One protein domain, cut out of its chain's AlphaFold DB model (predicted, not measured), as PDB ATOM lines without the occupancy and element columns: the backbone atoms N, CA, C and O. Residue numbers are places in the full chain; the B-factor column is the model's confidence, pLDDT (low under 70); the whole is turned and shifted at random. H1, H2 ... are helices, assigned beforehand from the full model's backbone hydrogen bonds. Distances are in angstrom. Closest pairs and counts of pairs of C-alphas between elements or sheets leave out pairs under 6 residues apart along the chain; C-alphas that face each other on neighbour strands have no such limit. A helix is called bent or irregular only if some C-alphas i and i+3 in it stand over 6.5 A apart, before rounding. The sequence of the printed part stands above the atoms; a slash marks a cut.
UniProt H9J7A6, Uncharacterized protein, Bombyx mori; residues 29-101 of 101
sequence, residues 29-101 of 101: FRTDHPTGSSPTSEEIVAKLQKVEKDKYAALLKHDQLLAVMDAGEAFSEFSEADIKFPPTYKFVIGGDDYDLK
ATOM      1  N   PHE A  29     124.111 135.186 110.170       96.88
ATOM      2  CA  PHE A  29     123.939 133.982 110.983       96.88
ATOM      3  C   PHE A  29     124.936 133.975 112.139       96.88
ATOM      4  O   PHE A  29     126.078 134.422 112.005       96.88
ATOM      5  N   ARG A  30     124.485 133.500 113.299       95.50
ATOM      6  CA  ARG A  30     125.273 133.498 114.531       95.50
ATOM      7  C   ARG A  30     125.623 132.080 114.941       95.50
ATOM      8  O   ARG A  30     124.983 131.111 114.545       95.50
ATOM      9  N   THR A  31     126.619 131.974 115.804       94.44
ATOM     10  CA  THR A  31     126.948 130.745 116.514       94.44
ATOM     11  C   THR A  31     126.014 130.610 117.712       94.44
ATOM     12  O   THR A  31     126.389 130.946 118.829       94.44
ATOM     13  N   ASP A  32     124.769 130.190 117.485       95.19
ATOM     14  CA  ASP A  32     123.750 129.939 118.523       95.19
ATOM     15  C   ASP A  32     122.776 128.831 118.096       95.19
ATOM     16  O   ASP A  32     121.553 128.987 118.126       95.19
ATOM     17  N   HIS A  33     123.328 127.717 117.612       95.06
ATOM     18  CA  HIS A  33     122.573 126.517 117.269       95.06
ATOM     19  C   HIS A  33     123.009 125.303 118.115       95.06
ATOM     20  O   HIS A  33     124.196 125.051 118.285       95.06
ATOM     21  N   PRO A  34     122.076 124.504 118.650       94.94
ATOM     22  CA  PRO A  34     120.732 124.918 119.038       94.94
ATOM     23  C   PRO A  34     120.756 126.184 119.911       94.94
ATOM     24  O   PRO A  34     121.738 126.440 120.611       94.94
ATOM     25  N   THR A  35     119.677 126.964 119.892       94.00
ATOM     26  CA  THR A  35     119.573 128.219 120.654       94.00
ATOM     27  C   THR A  35     119.893 128.015 122.134       94.00
ATOM     28  O   THR A  35     119.338 127.127 122.785       94.00
ATOM     29  N   GLY A  36     120.787 128.846 122.668       92.56
ATOM     30  CA  GLY A  36     121.232 128.811 124.060       92.56
ATOM     31  C   GLY A  36     122.245 127.710 124.384       92.56
ATOM     32  O   GLY A  36     122.582 127.538 125.553       92.56
ATOM     33  N   SER A  37     122.726 126.956 123.391       92.06
ATOM     34  CA  SER A  37     123.741 125.908 123.591       92.06
ATOM     35  C   SER A  37     125.171 126.370 123.312       92.06
ATOM     36  O   SER A  37     126.117 125.611 123.538       92.06
ATOM     37  N   SER A  38     125.332 127.590 122.803       91.19
ATOM     38  CA  SER A  38     126.633 128.087 122.388       91.19
ATOM     39  C   SER A  38     127.567 128.410 123.548       91.19
ATOM     40  O   SER A  38     127.112 128.904 124.582       91.19
ATOM     41  N   PRO A  39     128.885 128.199 123.366       92.00
ATOM     42  CA  PRO A  39     129.893 128.688 124.300       92.00
ATOM     43  C   PRO A  39     129.853 130.217 124.415       92.00
ATOM     44  O   PRO A  39     129.471 130.905 123.463       92.00
ATOM     45  N   THR A  40     130.304 130.762 125.545       93.25
ATOM     46  CA  THR A  40     130.399 132.222 125.713       93.25
ATOM     47  C   THR A  40     131.462 132.824 124.790       93.25
ATOM     48  O   THR A  40     132.365 132.131 124.311       93.25
ATOM     49  N   SER A  41     131.395 134.134 124.549       92.25
ATOM     50  CA  SER A  41     132.399 134.866 123.766       92.25
ATOM     51  C   SER A  41     133.814 134.677 124.333       92.25
ATOM     52  O   SER A  41     134.758 134.455 123.570       92.25
ATOM     53  N   GLU A  42     133.971 134.660 125.660       94.12
ATOM     54  CA  GLU A  42     135.246 134.381 126.332       94.12
ATOM     55  C   GLU A  42     135.735 132.952 126.074       94.12
ATOM     56  O   GLU A  42     136.916 132.745 125.788       94.12
ATOM     57  N   GLU A  43     134.845 131.957 126.145       93.06
ATOM     58  CA  GLU A  43     135.187 130.556 125.879       93.06
ATOM     59  C   GLU A  43     135.599 130.341 124.421       93.06
ATOM     60  O   GLU A  43     136.547 129.596 124.143       93.06
ATOM     61  N   ILE A  44     134.915 131.010 123.489       92.38
ATOM     62  CA  ILE A  44     135.262 131.004 122.068       92.38
ATOM     63  C   ILE A  44     136.667 131.579 121.892       92.38
ATOM     64  O   ILE A  44     137.530 130.895 121.341       92.38
ATOM     65  N   VAL A  45     136.948 132.779 122.411       92.56
ATOM     66  CA  VAL A  45     138.279 133.397 122.287       92.56
ATOM     67  C   VAL A  45     139.370 132.554 122.946       92.56
ATOM     68  O   VAL A  45     140.431 132.356 122.350       92.56
ATOM     69  N   ALA A  46     139.109 131.967 124.115       91.56
ATOM     70  CA  ALA A  46     140.052 131.066 124.773       91.56
ATOM     71  C   ALA A  46     140.373 129.830 123.912       91.56
ATOM     72  O   ALA A  46     141.527 129.396 123.849       91.56
ATOM     73  N   LYS A  47     139.387 129.267 123.196       89.25
ATOM     74  CA  LYS A  47     139.625 128.195 122.210       89.25
ATOM     75  C   LYS A  47     140.410 128.699 120.998       89.25
ATOM     76  O   LYS A  47     141.313 128.006 120.528       89.25
ATOM     77  N   LEU A  48     140.128 129.913 120.522       89.69
ATOM     78  CA  LEU A  48     140.836 130.528 119.396       89.69
ATOM     79  C   LEU A  48     142.320 130.799 119.682       89.69
ATOM     80  O   LEU A  48     143.089 130.961 118.739       89.69
ATOM     81  N   GLN A  49     142.769 130.777 120.934       87.81
ATOM     82  CA  GLN A  49     144.190 130.900 121.281       87.81
ATOM     83  C   GLN A  49     144.955 129.566 121.229       87.81
ATOM     84  O   GLN A  49     146.183 129.562 121.151       87.81
ATOM     85  N   LYS A  50     144.262 128.420 121.223       87.44
ATOM     86  CA  LYS A  50     144.903 127.095 121.227       87.44
ATOM     87  C   LYS A  50     145.393 126.684 119.836       87.44
ATOM     88  O   LYS A  50     144.795 127.042 118.820       87.44
ATOM     89  N   VAL A  51     146.477 125.913 119.776       83.19
ATOM     90  CA  VAL A  51     146.980 125.312 118.529       83.19
ATOM     91  C   VAL A  51     146.508 123.863 118.479       83.19
ATOM     92  O   VAL A  51     147.113 122.984 119.085       83.19
ATOM     93  N   GLU A  52     145.399 123.627 117.783       85.12
ATOM     94  CA  GLU A  52     144.748 122.320 117.692       85.12
ATOM     95  C   GLU A  52     144.390 122.006 116.236       85.12
ATOM     96  O   GLU A  52     144.106 122.902 115.435       85.12
ATOM     97  N   LYS A  53     144.407 120.716 115.889       80.25
ATOM     98  CA  LYS A  53     143.862 120.240 114.616       80.25
ATOM     99  C   LYS A  53     142.341 120.427 114.637       80.25
ATOM    100  O   LYS A  53     141.721 120.208 115.671       80.25
ATOM    101  N   ASP A  54     141.755 120.833 113.511       82.06
ATOM    102  CA  ASP A  54     140.303 121.034 113.367       82.06
ATOM    103  C   ASP A  54     139.723 122.043 114.376       82.06
ATOM    104  O   ASP A  54     138.589 121.928 114.837       82.06
ATOM    105  N   LYS A  55     140.518 123.072 114.693       84.62
ATOM    106  CA  LYS A  55     140.263 124.113 115.702       84.62
ATOM    107  C   LYS A  55     138.843 124.691 115.698       84.62
ATOM    108  O   LYS A  55     138.303 125.000 116.758       84.62
ATOM    109  N   TYR A  56     138.240 124.839 114.521       91.19
ATOM    110  CA  TYR A  56     136.917 125.448 114.357       91.19
ATOM    111  C   TYR A  56     135.775 124.434 114.361       91.19
ATOM    112  O   TYR A  56     134.632 124.823 114.570       91.19
ATOM    113  N   ALA A  57     136.051 123.135 114.214       91.31
ATOM    114  CA  ALA A  57     135.016 122.111 114.091       91.31
ATOM    115  C   ALA A  57     134.083 122.067 115.308       91.31
ATOM    116  O   ALA A  57     132.887 121.838 115.170       91.31
ATOM    117  N   ALA A  58     134.606 122.316 116.513       90.12
ATOM    118  CA  ALA A  58     133.780 122.387 117.714       90.12
ATOM    119  C   ALA A  58     132.853 123.613 117.729       90.12
ATOM    120  O   ALA A  58     131.774 123.533 118.303       90.12
ATOM    121  N   LEU A  59     133.274 124.726 117.123       93.81
ATOM    122  CA  LEU A  59     132.485 125.953 117.042       93.81
ATOM    123  C   LEU A  59     131.426 125.863 115.937       93.81
ATOM    124  O   LEU A  59     130.288 126.260 116.158       93.81
ATOM    125  N   LEU A  60     131.777 125.267 114.795       95.81
ATOM    126  CA  LEU A  60     130.887 125.082 113.643       95.81
ATOM    127  C   LEU A  60     129.673 124.195 113.945       95.81
ATOM    128  O   LEU A  60     128.649 124.327 113.291       95.81
ATOM    129  N   LYS A  61     129.734 123.355 114.987       94.69
ATOM    130  CA  LYS A  61     128.556 122.627 115.498       94.69
ATOM    131  C   LYS A  61     127.421 123.544 115.950       94.69
ATOM    132  O   LYS A  61     126.294 123.078 116.066       94.69
ATOM    133  N   HIS A  62     127.745 124.801 116.241       96.62
ATOM    134  CA  HIS A  62     126.790 125.799 116.686       96.62
ATOM    135  C   HIS A  62     126.442 126.837 115.622       96.62
ATOM    136  O   HIS A  62     125.757 127.812 115.929       96.62
ATOM    137  N   ASP A  63     126.913 126.656 114.392       97.31
ATOM    138  CA  ASP A  63     126.673 127.587 113.299       97.31
ATOM    139  C   ASP A  63     125.238 127.459 112.763       97.31
ATOM    140  O   ASP A  63     124.791 126.381 112.367       97.31
ATOM    141  N   GLN A  64     124.494 128.568 112.776       97.94
ATOM    142  CA  GLN A  64     123.108 128.580 112.313       97.94
ATOM    143  C   GLN A  64     122.973 128.429 110.794       97.94
ATOM    144  O   GLN A  64     121.967 127.878 110.358       97.94
ATOM    145  N   LEU A  65     123.940 128.899 109.993       97.75
ATOM    146  CA  LEU A  65     123.888 128.759 108.536       97.75
ATOM    147  C   LEU A  65     124.040 127.288 108.145       97.75
ATOM    148  O   LEU A  65     123.208 126.763 107.407       97.75
ATOM    149  N   LEU A  66     125.041 126.607 108.709       96.88
ATOM    150  CA  LEU A  66     125.234 125.172 108.497       96.88
ATOM    151  C   LEU A  66     123.999 124.379 108.933       96.88
ATOM    152  O   LEU A  66     123.564 123.485 108.216       96.88
ATOM    153  N   ALA A  67     123.379 124.750 110.056       96.88
ATOM    154  CA  ALA A  67     122.172 124.082 110.530       96.88
ATOM    155  C   ALA A  67     120.977 124.225 109.568       96.88
ATOM    156  O   ALA A  67     120.295 123.235 109.303       96.88
ATOM    157  N   VAL A  68     120.712 125.425 109.027       97.38
ATOM    158  CA  VAL A  68     119.592 125.623 108.082       97.38
ATOM    159  C   VAL A  68     119.873 125.012 106.709       97.38
ATOM    160  O   VAL A  68     118.931 124.574 106.046       97.38
ATOM    161  N   MET A  69     121.146 124.950 106.302       97.25
ATOM    162  CA  MET A  69     121.583 124.232 105.102       97.25
ATOM    163  C   MET A  69     121.359 122.727 105.255       97.25
ATOM    164  O   MET A  69     120.703 122.123 104.408       97.25
ATOM    165  N   ASP A  70     121.816 122.139 106.365       95.50
ATOM    166  CA  ASP A  70     121.657 120.711 106.666       95.50
ATOM    167  C   ASP A  70     120.181 120.306 106.814       95.50
ATOM    168  O   ASP A  70     119.786 119.211 106.409       95.50
ATOM    169  N   ALA A  71     119.344 121.191 107.367       96.56
ATOM    170  CA  ALA A  71     117.903 120.973 107.494       96.56
ATOM    171  C   ALA A  71     117.128 121.185 106.177       96.56
ATOM    172  O   ALA A  71     115.950 120.834 106.094       96.56
ATOM    173  N   GLY A  72     117.762 121.762 105.148       96.56
ATOM    174  CA  GLY A  72     117.107 122.132 103.892       96.56
ATOM    175  C   GLY A  72     116.117 123.298 104.025       96.56
ATOM    176  O   GLY A  72     115.264 123.481 103.158       96.56
ATOM    177  N   GLU A  73     116.209 124.083 105.099       97.06
ATOM    178  CA  GLU A  73     115.330 125.229 105.365       97.06
ATOM    179  C   GLU A  73     115.743 126.469 104.561       97.06
ATOM    180  O   GLU A  73     114.899 127.281 104.175       97.06
ATOM    181  N   ALA A  74     117.041 126.610 104.282       96.31
ATOM    182  CA  ALA A  74     117.596 127.653 103.431       96.31
ATOM    183  C   ALA A  74     118.854 127.145 102.716       96.31
ATOM    184  O   ALA A  74     119.541 126.261 103.214       96.31
ATOM    185  N   PHE A  75     119.173 127.726 101.554       96.19
ATOM    186  CA  PHE A  75     120.407 127.433 100.806       96.19
ATOM    187  C   PHE A  75     120.621 125.945 100.441       96.19
ATOM    188  O   PHE A  75     121.748 125.545 100.177       96.19
ATOM    189  N   SER A  76     119.557 125.137 100.350       92.62
ATOM    190  CA  SER A  76     119.637 123.682 100.106       92.62
ATOM    191  C   SER A  76     120.337 123.287  98.797       92.62
ATOM    192  O   SER A  76     120.938 122.222  98.713       92.62
ATOM    193  N   GLU A  77     120.270 124.147  97.778       92.06
ATOM    194  CA  GLU A  77     120.904 123.940  96.465       92.06
ATOM    195  C   GLU A  77     122.296 124.591  96.359       92.06
ATOM    196  O   GLU A  77     122.921 124.584  95.295       92.06
ATOM    197  N   PHE A  78     122.777 125.205  97.441       96.06
ATOM    198  CA  PHE A  78     124.097 125.818  97.512       96.06
ATOM    199  C   PHE A  78     125.082 124.883  98.212       96.06
ATOM    200  O   PHE A  78     124.718 123.985  98.963       96.06
ATOM    201  N   SER A  79     126.367 125.120  97.962       95.69
ATOM    202  CA  SER A  79     127.454 124.466  98.684       95.69
ATOM    203  C   SER A  79     128.378 125.526  99.260       95.69
ATOM    204  O   SER A  79     128.636 126.546  98.615       95.69
ATOM    205  N   GLU A  80     128.872 125.277 100.466       96.56
ATOM    206  CA  GLU A  80     129.876 126.101 101.128       96.56
ATOM    207  C   GLU A  80     131.135 125.260 101.372       96.56
ATOM    208  O   GLU A  80     131.060 124.060 101.640       96.56
ATOM    209  N   ALA A  81     132.309 125.867 101.205       95.31
ATOM    210  CA  ALA A  81     133.578 125.191 101.448       95.31
ATOM    211  C   ALA A  81     133.880 125.106 102.952       95.31
ATOM    212  O   ALA A  81     133.470 125.978 103.714       95.31
ATOM    213  N   ASP A  82     134.676 124.112 103.366       93.88
ATOM    214  CA  ASP A  82     135.100 123.967 104.763       93.88
ATOM    215  C   ASP A  82     135.629 125.285 105.361       93.88
ATOM    216  O   ASP A  82     136.640 125.839 104.902       93.88
ATOM    217  N   ILE A  83     135.025 125.725 106.464       94.69
ATOM    218  CA  ILE A  83     135.471 126.912 107.195       94.69
ATOM    219  C   ILE A  83     136.734 126.572 108.000       94.69
ATOM    220  O   ILE A  83     136.713 125.835 108.988       94.69
ATOM    221  N   LYS A  84     137.869 127.123 107.554       92.81
ATOM    222  CA  LYS A  84     139.214 126.926 108.139       92.81
ATOM    223  C   LYS A  84     139.829 128.230 108.657       92.81
ATOM    224  O   LYS A  84     141.048 128.342 108.767       92.81
ATOM    225  N   PHE A  85     138.987 129.211 108.963       92.94
ATOM    226  CA  PHE A  85     139.357 130.541 109.445       92.94
ATOM    227  C   PHE A  85     138.545 130.894 110.707       92.94
ATOM    228  O   PHE A  85     137.514 130.266 110.960       92.94
ATOM    229  N   PRO A  86     139.011 131.838 111.547       92.88
ATOM    230  CA  PRO A  86     138.306 132.202 112.773       92.88
ATOM    231  C   PRO A  86     137.056 133.057 112.477       92.88
ATOM    232  O   PRO A  86     136.962 133.627 111.391       92.88
ATOM    233  N   PRO A  87     136.111 133.192 113.429       94.31
ATOM    234  CA  PRO A  87     134.931 134.042 113.263       94.31
ATOM    235  C   PRO A  87     135.283 135.454 112.784       94.31
ATOM    236  O   PRO A  87     136.249 136.054 113.249       94.31
ATOM    237  N   THR A  88     134.491 136.006 111.872       94.62
ATOM    238  CA  THR A  88     134.753 137.318 111.252       94.62
ATOM    239  C   THR A  88     134.046 138.478 111.963       94.62
ATOM    240  O   THR A  88     134.153 139.626 111.536       94.62
ATOM    241  N   TYR A  89     133.334 138.200 113.058       94.12
ATOM    242  CA  TYR A  89     132.589 139.177 113.848       94.12
ATOM    243  C   TYR A  89     132.522 138.734 115.323       94.12
ATOM    244  O   TYR A  89     132.444 137.536 115.591       94.12
ATOM    245  N   LYS A  90     132.534 139.633 116.318       93.62
ATOM    246  CA  LYS A  90     132.674 141.104 116.271       93.62
ATOM    247  C   LYS A  90     134.074 141.524 116.713       93.62
ATOM    248  O   LYS A  90     134.560 141.013 117.713       93.62
ATOM    249  N   PHE A  91     134.672 142.503 116.038       95.06
ATOM    250  CA  PHE A  91     135.967 143.076 116.420       95.06
ATOM    251  C   PHE A  91     135.826 144.444 117.098       95.06
ATOM    252  O   PHE A  91     134.879 145.194 116.834       95.06
ATOM    253  N   VAL A  92     136.800 144.783 117.944       96.62
ATOM    254  CA  VAL A  92     137.016 146.143 118.443       96.62
ATOM    255  C   VAL A  92     137.385 147.047 117.265       96.62
ATOM    256  O   VAL A  92     138.237 146.716 116.444       96.62
ATOM    257  N   ILE A  93     136.751 148.218 117.174       95.12
ATOM    258  CA  ILE A  93     137.007 149.167 116.082       95.12
ATOM    259  C   ILE A  93     138.482 149.583 116.095       95.12
ATOM    260  O   ILE A  93     138.963 150.150 117.075       95.12
ATOM    261  N   GLY A  94     139.173 149.353 114.975       94.25
ATOM    262  CA  GLY A  94     140.577 149.723 114.799       94.25
ATOM    263  C   GLY A  94     141.584 148.704 115.341       94.25
ATOM    264  O   GLY A  94     142.764 149.040 115.423       94.25
ATOM    265  N   GLY A  95     141.148 147.492 115.696       93.12
ATOM    266  CA  GLY A  95     142.027 146.396 116.095       93.12
ATOM    267  C   GLY A  95     141.541 145.035 115.602       93.12
ATOM    268  O   GLY A  95     140.469 144.920 115.009       93.12
ATOM    269  N   ASP A  96     142.342 144.013 115.892       92.25
ATOM    270  CA  ASP A  96     142.073 142.613 115.530       92.25
ATOM    271  C   ASP A  96     141.549 141.796 116.725       92.25
ATOM    272  O   ASP A  96     141.353 140.583 116.638       92.25
ATOM    273  N   ASP A  97     141.317 142.462 117.859       94.69
ATOM    274  CA  ASP A  97     140.766 141.852 119.063       94.69
ATOM    275  C   ASP A  97     139.245 141.727 118.958       94.69
ATOM    276  O   ASP A  97     138.552 142.656 118.531       94.69
ATOM    277  N   TYR A  98     138.708 140.586 119.391       94.44
ATOM    278  CA  TYR A  98     137.264 140.386 119.473       94.44
ATOM    279  C   TYR A  98     136.645 141.265 120.567       94.44
ATOM    280  O   TYR A  98     137.154 141.346 121.686       94.44
ATOM    281  N   ASP A  99     135.513 141.888 120.250       94.19
ATOM    282  CA  ASP A  99     134.685 142.604 121.220       94.19
ATOM    283  C   ASP A  99     133.798 141.599 121.963       94.19
ATOM    284  O   ASP A  99     132.912 140.984 121.368       94.19
ATOM    285  N   LEU A 100     134.070 141.412 123.258       91.44
ATOM    286  CA  LEU A 100     133.388 140.430 124.113       91.44
ATOM    287  C   LEU A 100     132.179 141.011 124.861       91.44
ATOM    288  O   LEU A 100     131.573 140.295 125.654       91.44
ATOM    289  N   LYS A 101     131.869 142.297 124.654       78.44
ATOM    290  CA  LYS A 101     130.776 143.003 125.336       78.44
ATOM    291  C   LYS A 101     129.403 142.742 124.732       78.44
ATOM    292  O   LYS A 101     129.293 142.650 123.488       78.44
TER     293      LYS A 101
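Overview. This is residues 29 to 101 of the 101 residues of an uncharacterized protein of Bombyx mori (UniProt H9J7A6). With little regular structure, this is a bent row of three short helices, H1, H2 and H3, and a long tail of loop, residues 71 to 101, that runs back past them. The 73 printed residues are all helix by class, though named elements hold only 19; there is no named strand. The whole is only just compact, close to loose, with a radius of gyration of the C-alphas of 13.3 A and spans of 36 by 27 by 25 A.

Arrangement. After residues 29 to 40, look at H1, residues 41 to 48, and H2, residues 57 to 60: they are close but not clearly touching, the closest C-alphas, of Ile 44 and Leu 59, being 7.6 A apart. H2 and H3, residues 64 to 70, are likewise close but not clearly touching, at 7.6 A between the closest C-alphas, of Leu 60 and Leu 66. H1 and H3 are apart. Every O i to N i+4 pair is within hydrogen-bond range in H1 and H3; H2 is too short for one.

Along the chain. Find C-alpha 41 at (132.399, 134.866, 123.766); H1 runs 10.4 A from there. H2 spans 5.1 A, and H3 9.8 A to C-alpha 70 at (121.657, 120.711, 106.666).

Size, cuts and confidence. The C-alphas farthest apart, of Gly 72 and Gly 94, are 37.8 A apart. The printed part has no cut, the link H1 to H2 is short, H2 to H3 tight, and no printed residue is under 70 in pLDDT.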